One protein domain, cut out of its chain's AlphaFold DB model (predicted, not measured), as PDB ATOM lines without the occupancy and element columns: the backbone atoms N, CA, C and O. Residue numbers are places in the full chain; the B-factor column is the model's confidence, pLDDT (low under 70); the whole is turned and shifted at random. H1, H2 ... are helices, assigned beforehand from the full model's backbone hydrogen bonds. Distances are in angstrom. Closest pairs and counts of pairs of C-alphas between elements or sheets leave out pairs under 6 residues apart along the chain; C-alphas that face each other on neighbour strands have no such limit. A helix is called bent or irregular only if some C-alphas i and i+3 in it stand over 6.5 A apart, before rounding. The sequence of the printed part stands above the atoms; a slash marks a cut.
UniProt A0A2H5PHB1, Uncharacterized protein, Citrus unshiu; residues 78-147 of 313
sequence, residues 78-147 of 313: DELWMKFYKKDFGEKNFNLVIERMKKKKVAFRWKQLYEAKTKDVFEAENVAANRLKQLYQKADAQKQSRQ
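This is residues 78 to 147 of the 313 residues of an uncharacterized protein of Citrus unshiu (UniProt A0A2H5PHB1). A bent helix, H1, makes a small V-shaped head at the first end of one long helix, H2, whose residues 119 to 146 stick out as a free shaft. The first arm, H1a, packs on residues 110 to 114 of H2. The printed part has 70 residues with two named helices, H1 then H2, and is all helix, with no named strand. It is extended, with a radius of gyration of the C-alphas of 19.4 A and spans of 61 by 23 by 18 A.

H1, residues 78 to 104, was assigned as one helix by its hydrogen bonds but is bent: C-alphas 88 and 91 are 8.9 A apart. Arm H1a, residues 78 to 88, begins at C-alpha 78 (28.995, 8.624, -41.156); arm H1b is residues 91 to 104, 20.0 A long. H2, residues 110 to 146, 54.4 A, ends at C-alpha 146 (-16.507, -11.371, -9.630).

H1a and H1b only just touch, only at the corner, with 3 pairs of C-alphas within 8 A; the closest are Lys 86 and Phe 94, 5.6 A. Their tilt is steep, 48 degrees, opposite ways. H1a touches H2, closest at the C-alphas of Trp 81 and Trp 110, 5.4 A, at a shallow tilt of 30 degrees, the same way. H1b and H2 are apart. In H1a, H1b and H2 every O i to N i+4 pair is within hydrogen-bond range.

The C-alphas of Lys 105 and Gln 147, the two farthest apart, are 62.6 A apart. The link from H1 to H2 is tight. The printed part has no cut, and no printed residue is under 70 in pLDDT.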
ATOM      1  N   ASP A  78      29.393   7.734 -42.256       90.19
ATOM      2  CA  ASP A  78      28.995   8.624 -41.156       90.19
ATOM      3  C   ASP A  78      27.998   9.704 -41.624       90.19
ATOM      4  O   ASP A  78      26.989   9.960 -40.962       90.19
ATOM      5  N   GLU A  79      28.180  10.243 -42.836       90.06
ATOM      6  CA  GLU A  79      27.207  11.152 -43.458       90.06
ATOM      7  C   GLU A  79      25.864  10.479 -43.776       90.06
ATOM      8  O   GLU A  79      24.804  11.113 -43.709       90.06
ATOM      9  N   LEU A  80      25.881   9.195 -44.138       91.94
ATOM     10  CA  LEU A  80      24.666   8.427 -44.409       91.94
ATOM     11  C   LEU A  80      23.896   8.178 -43.114       91.94
ATOM     12  O   LEU A  80      22.686   8.413 -43.060       91.94
ATOM     13  N   TRP A  81      24.595   7.800 -42.045       92.31
ATOM     14  CA  TRP A  81      24.015   7.656 -40.712       92.31
ATOM     15  C   TRP A  81      23.423   8.965 -40.197       92.31
ATOM     16  O   TRP A  81      22.316   8.961 -39.657       92.31
ATOM     17  N   MET A  82      24.087  10.094 -40.444       91.44
ATOM     18  CA  MET A  82      23.559  11.425 -40.148       91.44
ATOM     19  C   MET A  82      22.213  11.675 -40.855       91.44
ATOM     20  O   MET A  82      21.234  12.097 -40.228       91.44
ATOM     21  N   LYS A  83      22.129  11.364 -42.157       92.19
ATOM     22  CA  LYS A  83      20.894  11.493 -42.955       92.19
ATOM     23  C   LYS A  83      19.790  10.566 -42.438       92.19
ATOM     24  O   LYS A  83      18.645  11.003 -42.304       92.19
ATOM     25  N   PHE A  84      20.118   9.319 -42.096       91.75
ATOM     26  CA  PHE A  84      19.161   8.371 -41.518       91.75
ATOM     27  C   PHE A  84      18.661   8.801 -40.143       91.75
ATOM     28  O   PHE A  84      17.477   8.633 -39.861       91.75
ATOM     29  N   TYR A  85      19.520   9.379 -39.304       91.75
ATOM     30  CA  TYR A  85      19.121   9.887 -37.995       91.75
ATOM     31  C   TYR A  85      18.111  11.029 -38.143       91.75
ATOM     32  O   TYR A  85      17.051  11.015 -37.513       91.75
ATOM     33  N   LYS A  86      18.402  11.989 -39.031       92.69
ATOM     34  CA  LYS A  86      17.493  13.103 -39.333       92.69
ATOM     35  C   LYS A  86      16.158  12.612 -39.898       92.69
ATOM     36  O   LYS A  86      15.119  13.167 -39.545       92.69
ATOM     37  N   LYS A  87      16.180  11.589 -40.760       91.81
ATOM     38  CA  LYS A  87      14.977  11.017 -41.383       91.81
ATOM     39  C   LYS A  87      14.038  10.366 -40.367       91.81
ATOM     40  O   LYS A  87      12.834  10.573 -40.463       91.81
ATOM     41  N   ASP A  88      14.568   9.617 -39.405       89.56
ATOM     42  CA  ASP A  88      13.732   8.781 -38.536       89.56
ATOM     43  C   ASP A  88      13.367   9.414 -37.209       89.56
ATOM     44  O   ASP A  88      12.238   9.269 -36.749       89.56
ATOM     45  N   PHE A  89      14.298  10.146 -36.602       88.81
ATOM     46  CA  PHE A  89      14.039  10.832 -35.337       88.81
ATOM     47  C   PHE A  89      13.611  12.286 -35.542       88.81
ATOM     48  O   PHE A  89      13.186  12.944 -34.592       88.81
ATOM     49  N   GLY A  90      13.707  12.789 -36.774       91.81
ATOM     50  CA  GLY A  90      13.333  14.145 -37.145       91.81
ATOM     51  C   GLY A  90      14.401  15.196 -36.839       91.81
ATOM     52  O   GLY A  90      15.396  14.975 -36.146       91.81
ATOM     53  N   GLU A  91      14.163  16.403 -37.351       91.50
ATOM     54  CA  GLU A  91      15.116  17.516 -37.291       91.50
ATOM     55  C   GLU A  91      15.305  18.090 -35.879       91.50
ATOM     56  O   GLU A  91      16.402  18.515 -35.526       91.50
ATOM     57  N   LYS A  92      14.270  18.040 -35.031       88.69
ATOM     58  CA  LYS A  92      14.359  18.503 -33.636       88.69
ATOM     59  C   LYS A  92      15.390  17.694 -32.847       88.69
ATOM     60  O   LYS A  92      16.303  18.262 -32.258       88.69
ATOM     61  N   ASN A  93      15.276  16.368 -32.900       87.12
ATOM     62  CA  ASN A  93      16.196  15.458 -32.221       87.12
ATOM     63  C   ASN A  93      17.616  15.567 -32.786       87.12
ATOM     64  O   ASN A  93      18.585  15.525 -32.034       87.12
ATOM     65  N   PHE A  94      17.741  15.750 -34.101       90.00
ATOM     66  CA  PHE A  94      19.023  15.989 -34.756       90.00
ATOM     67  C   PHE A  94      19.722  17.257 -34.238       90.00
ATOM     68  O   PHE A  94      20.878  17.202 -33.817       90.00
ATOM     69  N   ASN A  95      19.007  18.384 -34.193       91.12
ATOM     70  CA  ASN A  95      19.549  19.651 -33.699       91.12
ATOM     71  C   ASN A  95      19.949  19.558 -32.222       91.12
ATOM     72  O   ASN A  95      21.026  20.021 -31.856       91.12
ATOM     73  N   LEU A  96      19.142  18.890 -31.391       89.69
ATOM     74  CA  LEU A  96      19.468  18.654 -29.982       89.69
ATOM     75  C   LEU A  96      20.777  17.877 -29.810       89.69
ATOM     76  O   LEU A  96      21.593  18.230 -28.958       89.69
ATOM     77  N   VAL A  97      21.004  16.837 -30.619       88.00
ATOM     78  CA  VAL A  97      22.256  16.067 -30.594       88.00
ATOM     79  C   VAL A  97      23.446  16.955 -30.962       88.00
ATOM     80  O   VAL A  97      24.435  16.974 -30.227       88.00
ATOM     81  N   ILE A  98      23.337  17.748 -32.032       88.88
ATOM     82  CA  ILE A  98      24.400  18.672 -32.457       88.88
ATOM     83  C   ILE A  98      24.693  19.723 -31.384       88.88
ATOM     84  O   ILE A  98      25.856  19.986 -31.071       88.88
ATOM     85  N   GLU A  99      23.664  20.336 -30.802       89.56
ATOM     86  CA  GLU A  99      23.838  21.321 -29.733       89.56
ATOM     87  C   GLU A  99      24.544  20.720 -28.517       89.56
ATOM     88  O   GLU A  99      25.428  21.351 -27.936       89.56
ATOM     89  N   ARG A 100      24.187  19.490 -28.139       84.56
ATOM     90  CA  ARG A 100      24.803  18.787 -27.008       84.56
ATOM     91  C   ARG A 100      26.255  18.413 -27.292       84.56
ATOM     92  O   ARG A 100      27.097  18.626 -26.421       84.56
ATOM     93  N   MET A 101      26.573  17.946 -28.501       88.31
ATOM     94  CA  MET A 101      27.960  17.703 -28.923       88.31
ATOM     95  C   MET A 101      28.806  18.970 -28.838       88.31
ATOM     96  O   MET A 101      29.900  18.944 -28.276       88.31
ATOM     97  N   LYS A 102      28.277  20.101 -29.323       88.81
ATOM     98  CA  LYS A 102      28.951  21.406 -29.249       88.81
ATOM     99  C   LYS A 102      29.185  21.844 -27.803       88.81
ATOM    100  O   LYS A 102      30.282  22.288 -27.477       88.81
ATOM    101  N   LYS A 103      28.184  21.683 -26.930       86.94
ATOM    102  CA  LYS A 103      28.277  22.021 -25.498       86.94
ATOM    103  C   LYS A 103      29.333  21.181 -24.775       86.94
ATOM    104  O   LYS A 103      30.137  21.732 -24.032       86.94
ATOM    105  N   LYS A 104      29.346  19.864 -25.007       83.94
ATOM    106  CA  LYS A 104      30.293  18.933 -24.368       83.94
ATOM    107  C   LYS A 104      31.666  18.878 -25.057       83.94
ATOM    108  O   LYS A 104      32.591  18.315 -24.487       83.94
ATOM    109  N   LYS A 105      31.812  19.471 -26.250       83.88
ATOM    110  CA  LYS A 105      33.012  19.415 -27.108       83.88
ATOM    111  C   LYS A 105      33.458  17.984 -27.439       83.88
ATOM    112  O   LYS A 105      34.650  17.710 -27.528       83.88
ATOM    113  N   VAL A 106      32.503  17.075 -27.632       80.38
ATOM    114  CA  VAL A 106      32.779  15.683 -28.014       80.38
ATOM    115  C   VAL A 106      32.149  15.394 -29.369       80.38
ATOM    116  O   VAL A 106      30.987  15.732 -29.598       80.38
ATOM    117  N   ALA A 107      32.921  14.763 -30.254       81.19
ATOM    118  CA  ALA A 107      32.435  14.210 -31.509       81.19
ATOM    119  C   ALA A 107      32.228  12.699 -31.343       81.19
ATOM    120  O   ALA A 107      33.138  11.988 -30.918       81.19
ATOM    121  N   PHE A 108      31.033  12.218 -31.675       83.44
ATOM    122  CA  PHE A 108      30.698  10.795 -31.698       83.44
ATOM    123  C   PHE A 108      30.329  10.383 -33.118       83.44
ATOM    124  O   PHE A 108      29.815  11.204 -33.876       83.44
ATOM    125  N   ARG A 109      30.541   9.106 -33.455       88.75
ATOM    126  CA  ARG A 109      30.104   8.548 -34.742       88.75
ATOM    127  C   ARG A 109      28.576   8.499 -34.791       88.75
ATOM    128  O   ARG A 109      27.944   8.040 -33.833       88.75
ATOM    129  N   TRP A 110      27.975   8.898 -35.909       89.69
ATOM    130  CA  TRP A 110      26.517   8.925 -36.070       89.69
ATOM    131  C   TRP A 110      25.887   7.538 -35.955       89.69
ATOM    132  O   TRP A 110      24.799   7.417 -35.391       89.69
ATOM    133  N   LYS A 111      26.599   6.487 -36.383       89.06
ATOM    134  CA  LYS A 111      26.191   5.088 -36.176       89.06
ATOM    135  C   LYS A 111      25.919   4.778 -34.701       89.06
ATOM    136  O   LYS A 111      24.871   4.243 -34.359       89.06
ATOM    137  N   GLN A 112      26.848   5.148 -33.817       88.38
ATOM    138  CA  GLN A 112      26.753   4.835 -32.387       88.38
ATOM    139  C   GLN A 112      25.562   5.544 -31.737       88.38
ATOM    140  O   GLN A 112      24.841   4.953 -30.937       88.38
ATOM    141  N   LEU A 113      25.329   6.803 -32.111       90.50
ATOM    142  CA  LEU A 113      24.183   7.584 -31.635       90.50
ATOM    143  C   LEU A 113      22.868   6.989 -32.113       90.50
ATOM    144  O   LEU A 113      21.897   6.944 -31.362       90.50
ATOM    145  N   TYR A 114      22.854   6.539 -33.366       89.69
ATOM    146  CA  TYR A 114      21.703   5.897 -33.961       89.69
ATOM    147  C   TYR A 114      21.354   4.603 -33.207       89.69
ATOM    148  O   TYR A 114      20.235   4.475 -32.716       89.69
ATOM    149  N   GLU A 115      22.316   3.693 -33.022       89.31
ATOM    150  CA  GLU A 115      22.109   2.438 -32.284       89.31
ATOM    151  C   GLU A 115      21.634   2.669 -30.850       89.31
ATOM    152  O   GLU A 115      20.737   1.979 -30.360       89.31
ATOM    153  N   ALA A 116      22.240   3.639 -30.169       89.50
ATOM    154  CA  ALA A 116      21.902   3.957 -28.795       89.50
ATOM    155  C   ALA A 116      20.468   4.511 -28.692       89.50
ATOM    156  O   ALA A 116      19.675   3.991 -27.910       89.50
ATOM    157  N   LYS A 117      20.079   5.449 -29.567       89.25
ATOM    158  CA  LYS A 117      18.701   5.964 -29.620       89.25
ATOM    159  C   LYS A 117      17.693   4.873 -29.998       89.25
ATOM    160  O   LYS A 117      16.594   4.851 -29.451       89.25
ATOM    161  N   THR A 118      18.036   3.955 -30.906       89.44
ATOM    162  CA  THR A 118      17.160   2.822 -31.255       89.44
ATOM    163  C   THR A 118      16.908   1.907 -30.056       89.44
ATOM    164  O   THR A 118      15.767   1.496 -29.847       89.44
ATOM    165  N   LYS A 119      17.933   1.619 -29.244       91.12
ATOM    166  CA  LYS A 119      17.777   0.823 -28.015       91.12
ATOM    167  C   LYS A 119      16.841   1.502 -27.020       91.12
ATOM    168  O   LYS A 119      15.942   0.844 -26.509       91.12
ATOM    169  N   ASP A 120      16.972   2.811 -26.825       86.06
ATOM    170  CA  ASP A 120      16.091   3.551 -25.915       86.06
ATOM    171  C   ASP A 120      14.631   3.530 -26.366       86.06
ATOM    172  O   ASP A 120      13.724   3.349 -25.555       86.06
ATOM    173  N   VAL A 121      14.389   3.717 -27.669       87.62
ATOM    174  CA  VAL A 121      13.034   3.656 -28.230       87.62
ATOM    175  C   VAL A 121      12.442   2.267 -28.000       87.62
ATOM    176  O   VAL A 121      11.321   2.156 -27.510       87.62
ATOM    177  N   PHE A 122      13.217   1.212 -28.256       89.31
ATOM    178  CA  PHE A 122      12.796  -0.165 -28.004       89.31
ATOM    179  C   PHE A 122      12.511  -0.436 -26.516       89.31
ATOM    180  O   PHE A 122      11.530  -1.099 -26.169       89.31
ATOM    181  N   GLU A 123      13.329   0.088 -25.606       92.31
ATOM    182  CA  GLU A 123      13.097  -0.015 -24.162       92.31
ATOM    183  C   GLU A 123      11.824   0.731 -23.737       92.31
ATOM    184  O   GLU A 123      10.995   0.175 -23.010       92.31
ATOM    185  N   ALA A 124      11.613   1.953 -24.229       89.38
ATOM    186  CA  ALA A 124      10.416   2.743 -23.951       89.38
ATOM    187  C   ALA A 124       9.137   2.054 -24.459       89.38
ATOM    188  O   ALA A 124       8.123   2.011 -23.752       89.38
ATOM    189  N   GLU A 125       9.193   1.462 -25.653       91.31
ATOM    190  CA  GLU A 125       8.108   0.656 -26.215       91.31
ATOM    191  C   GLU A 125       7.809  -0.570 -25.348       91.31
ATOM    192  O   GLU A 125       6.647  -0.815 -25.010       91.31
ATOM    193  N   ASN A 126       8.835  -1.297 -24.902       94.00
ATOM    194  CA  ASN A 126       8.665  -2.452 -24.020       94.00
ATOM    195  C   ASN A 126       8.066  -2.073 -22.665       94.00
ATOM    196  O   ASN A 126       7.187  -2.773 -22.155       94.00
ATOM    197  N   VAL A 127       8.490  -0.956 -22.073       95.19
ATOM    198  CA  VAL A 127       7.906  -0.450 -20.822       95.19
ATOM    199  C   VAL A 127       6.425  -0.114 -21.017       95.19
ATOM    200  O   VAL A 127       5.589  -0.505 -20.194       95.19
ATOM    201  N   ALA A 128       6.068   0.549 -22.119       93.12
ATOM    202  CA  ALA A 128       4.678   0.859 -22.441       93.12
ATOM    203  C   ALA A 128       3.839  -0.410 -22.678       93.12
ATOM    204  O   ALA A 128       2.730  -0.527 -22.142       93.12
ATOM    205  N   ALA A 129       4.376  -1.385 -23.412       95.06
ATOM    206  CA  ALA A 129       3.731  -2.671 -23.665       95.06
ATOM    207  C   ALA A 129       3.514  -3.465 -22.367       95.06
ATOM    208  O   ALA A 129       2.421  -3.984 -22.126       95.06
ATOM    209  N   ASN A 130       4.511  -3.496 -21.481       95.81
ATOM    210  CA  ASN A 130       4.411  -4.143 -20.174       95.81
ATOM    211  C   ASN A 130       3.355  -3.479 -19.291       95.81
ATOM    212  O   ASN A 130       2.543  -4.171 -18.670       95.81
ATOM    213  N   ARG A 131       3.302  -2.144 -19.279       96.44
ATOM    214  CA  ARG A 131       2.257  -1.399 -18.571       96.44
ATOM    215  C   ARG A 131       0.869  -1.759 -19.094       96.44
ATOM    216  O   ARG A 131      -0.042  -1.983 -18.302       96.44
ATOM    217  N   LEU A 132       0.702  -1.846 -20.411       96.38
ATOM    218  CA  LEU A 132      -0.569  -2.234 -21.020       96.38
ATOM    219  C   LEU A 132      -0.962  -3.665 -20.625       96.38
ATOM    220  O   LEU A 132      -2.082  -3.895 -20.170       96.38
ATOM    221  N   LYS A 133      -0.021  -4.611 -20.708       96.94
ATOM    222  CA  LYS A 133      -0.219  -6.010 -20.301       96.94
ATOM    223  C   LYS A 133      -0.674  -6.125 -18.843       96.94
ATOM    224  O   LYS A 133      -1.623  -6.852 -18.557       96.94
ATOM    225  N   GLN A 134      -0.058  -5.368 -17.935       96.94
ATOM    226  CA  GLN A 134      -0.451  -5.330 -16.522       96.94
ATOM    227  C   GLN A 134      -1.884  -4.815 -16.323       96.94
ATOM    228  O   GLN A 134      -2.619  -5.349 -15.490       96.94
ATOM    229  N   LEU A 135      -2.312  -3.806 -17.090       96.31
ATOM    230  CA  LEU A 135      -3.682  -3.287 -17.015       96.31
ATOM    231  C   LEU A 135      -4.715  -4.337 -17.441       96.31
ATOM    232  O   LEU A 135      -5.720  -4.502 -16.750       96.31
ATOM    233  N   TYR A 136      -4.449  -5.079 -18.519       96.25
ATOM    234  CA  TYR A 136      -5.321  -6.174 -18.956       96.25
ATOM    235  C   TYR A 136      -5.384  -7.302 -17.926       96.25
ATOM    236  O   TYR A 136      -6.477  -7.696 -17.525       96.25
ATOM    237  N   GLN A 137      -4.236  -7.749 -17.408       96.50
ATOM    238  CA  GLN A 137      -4.188  -8.775 -16.361       96.50
ATOM    239  C   GLN A 137      -4.975  -8.361 -15.115       96.50
ATOM    240  O   GLN A 137      -5.729  -9.158 -14.558       96.50
ATOM    241  N   LYS A 138      -4.855  -7.097 -14.694       96.50
ATOM    242  CA  LYS A 138      -5.612  -6.557 -13.559       96.50
ATOM    243  C   LYS A 138      -7.117  -6.537 -13.835       96.50
ATOM    244  O   LYS A 138      -7.898  -6.882 -12.950       96.50
ATOM    245  N   ALA A 139      -7.527  -6.144 -15.040       95.00
ATOM    246  CA  ALA A 139      -8.932  -6.131 -15.434       95.00
ATOM    247  C   ALA A 139      -9.519  -7.550 -15.497       95.00
ATOM    248  O   ALA A 139     -10.633  -7.778 -15.023       95.00
ATOM    249  N   ASP A 140      -8.773  -8.519 -16.021       94.38
ATOM    250  CA  ASP A 140      -9.235  -9.902 -16.125       94.38
ATOM    251  C   ASP A 140      -9.261 -10.601 -14.765       94.38
ATOM    252  O   ASP A 140     -10.253 -11.257 -14.446       94.38
ATOM    253  N   ALA A 141      -8.271 -10.367 -13.899       93.44
ATOM    254  CA  ALA A 141      -8.325 -10.803 -12.504       93.44
ATOM    255  C   ALA A 141      -9.540 -10.204 -11.775       93.44
ATOM    256  O   ALA A 141     -10.231 -10.899 -11.026       93.44
ATOM    257  N   GLN A 142      -9.872  -8.935 -12.039       94.25
ATOM    258  CA  GLN A 142     -11.074  -8.314 -11.486       94.25
ATOM    259  C   GLN A 142     -12.351  -9.008 -11.986       94.25
ATOM    260  O   GLN A 142     -13.245  -9.273 -11.179       94.25
ATOM    261  N   LYS A 143     -12.443  -9.359 -13.274       93.12
ATOM    262  CA  LYS A 143     -13.585 -10.116 -13.821       93.12
ATOM    263  C   LYS A 143     -13.684 -11.511 -13.202       93.12
ATOM    264  O   LYS A 143     -14.756 -11.879 -12.734       93.12
ATOM    265  N   GLN A 144     -12.573 -12.243 -13.122       89.19
ATOM    266  CA  GLN A 144     -12.524 -13.581 -12.523       89.19
ATOM    267  C   GLN A 144     -12.867 -13.567 -11.030       89.19
ATOM    268  O   GLN A 144     -13.497 -14.498 -10.540       89.19
ATOM    269  N   SER A 145     -12.493 -12.511 -10.301       87.12
ATOM    270  CA  SER A 145     -12.850 -12.370  -8.881       87.12
ATOM    271  C   SER A 145     -14.354 -12.164  -8.662       87.12
ATOM    272  O   SER A 145     -14.888 -12.565  -7.632       87.12
ATOM    273  N   ARG A 146     -15.047 -11.557  -9.636       86.44
ATOM    274  CA  ARG A 146     -16.507 -11.371  -9.630       86.44
ATOM    275  C   ARG A 146     -17.258 -12.572 -10.202       86.44
ATOM    276  O   ARG A 146     -18.474 -12.647 -10.050       86.44
ATOM    277  N   GLN A 147     -16.561 -13.476 -10.886       86.19
ATOM    278  CA  GLN A 147     -17.170 -14.646 -11.497       86.19
ATOM    279  C   GLN A 147     -17.573 -15.649 -10.415       86.19
ATOM    280  O   GLN A 147     -16.778 -16.012  -9.547       86.19
TER     281      GLN A 147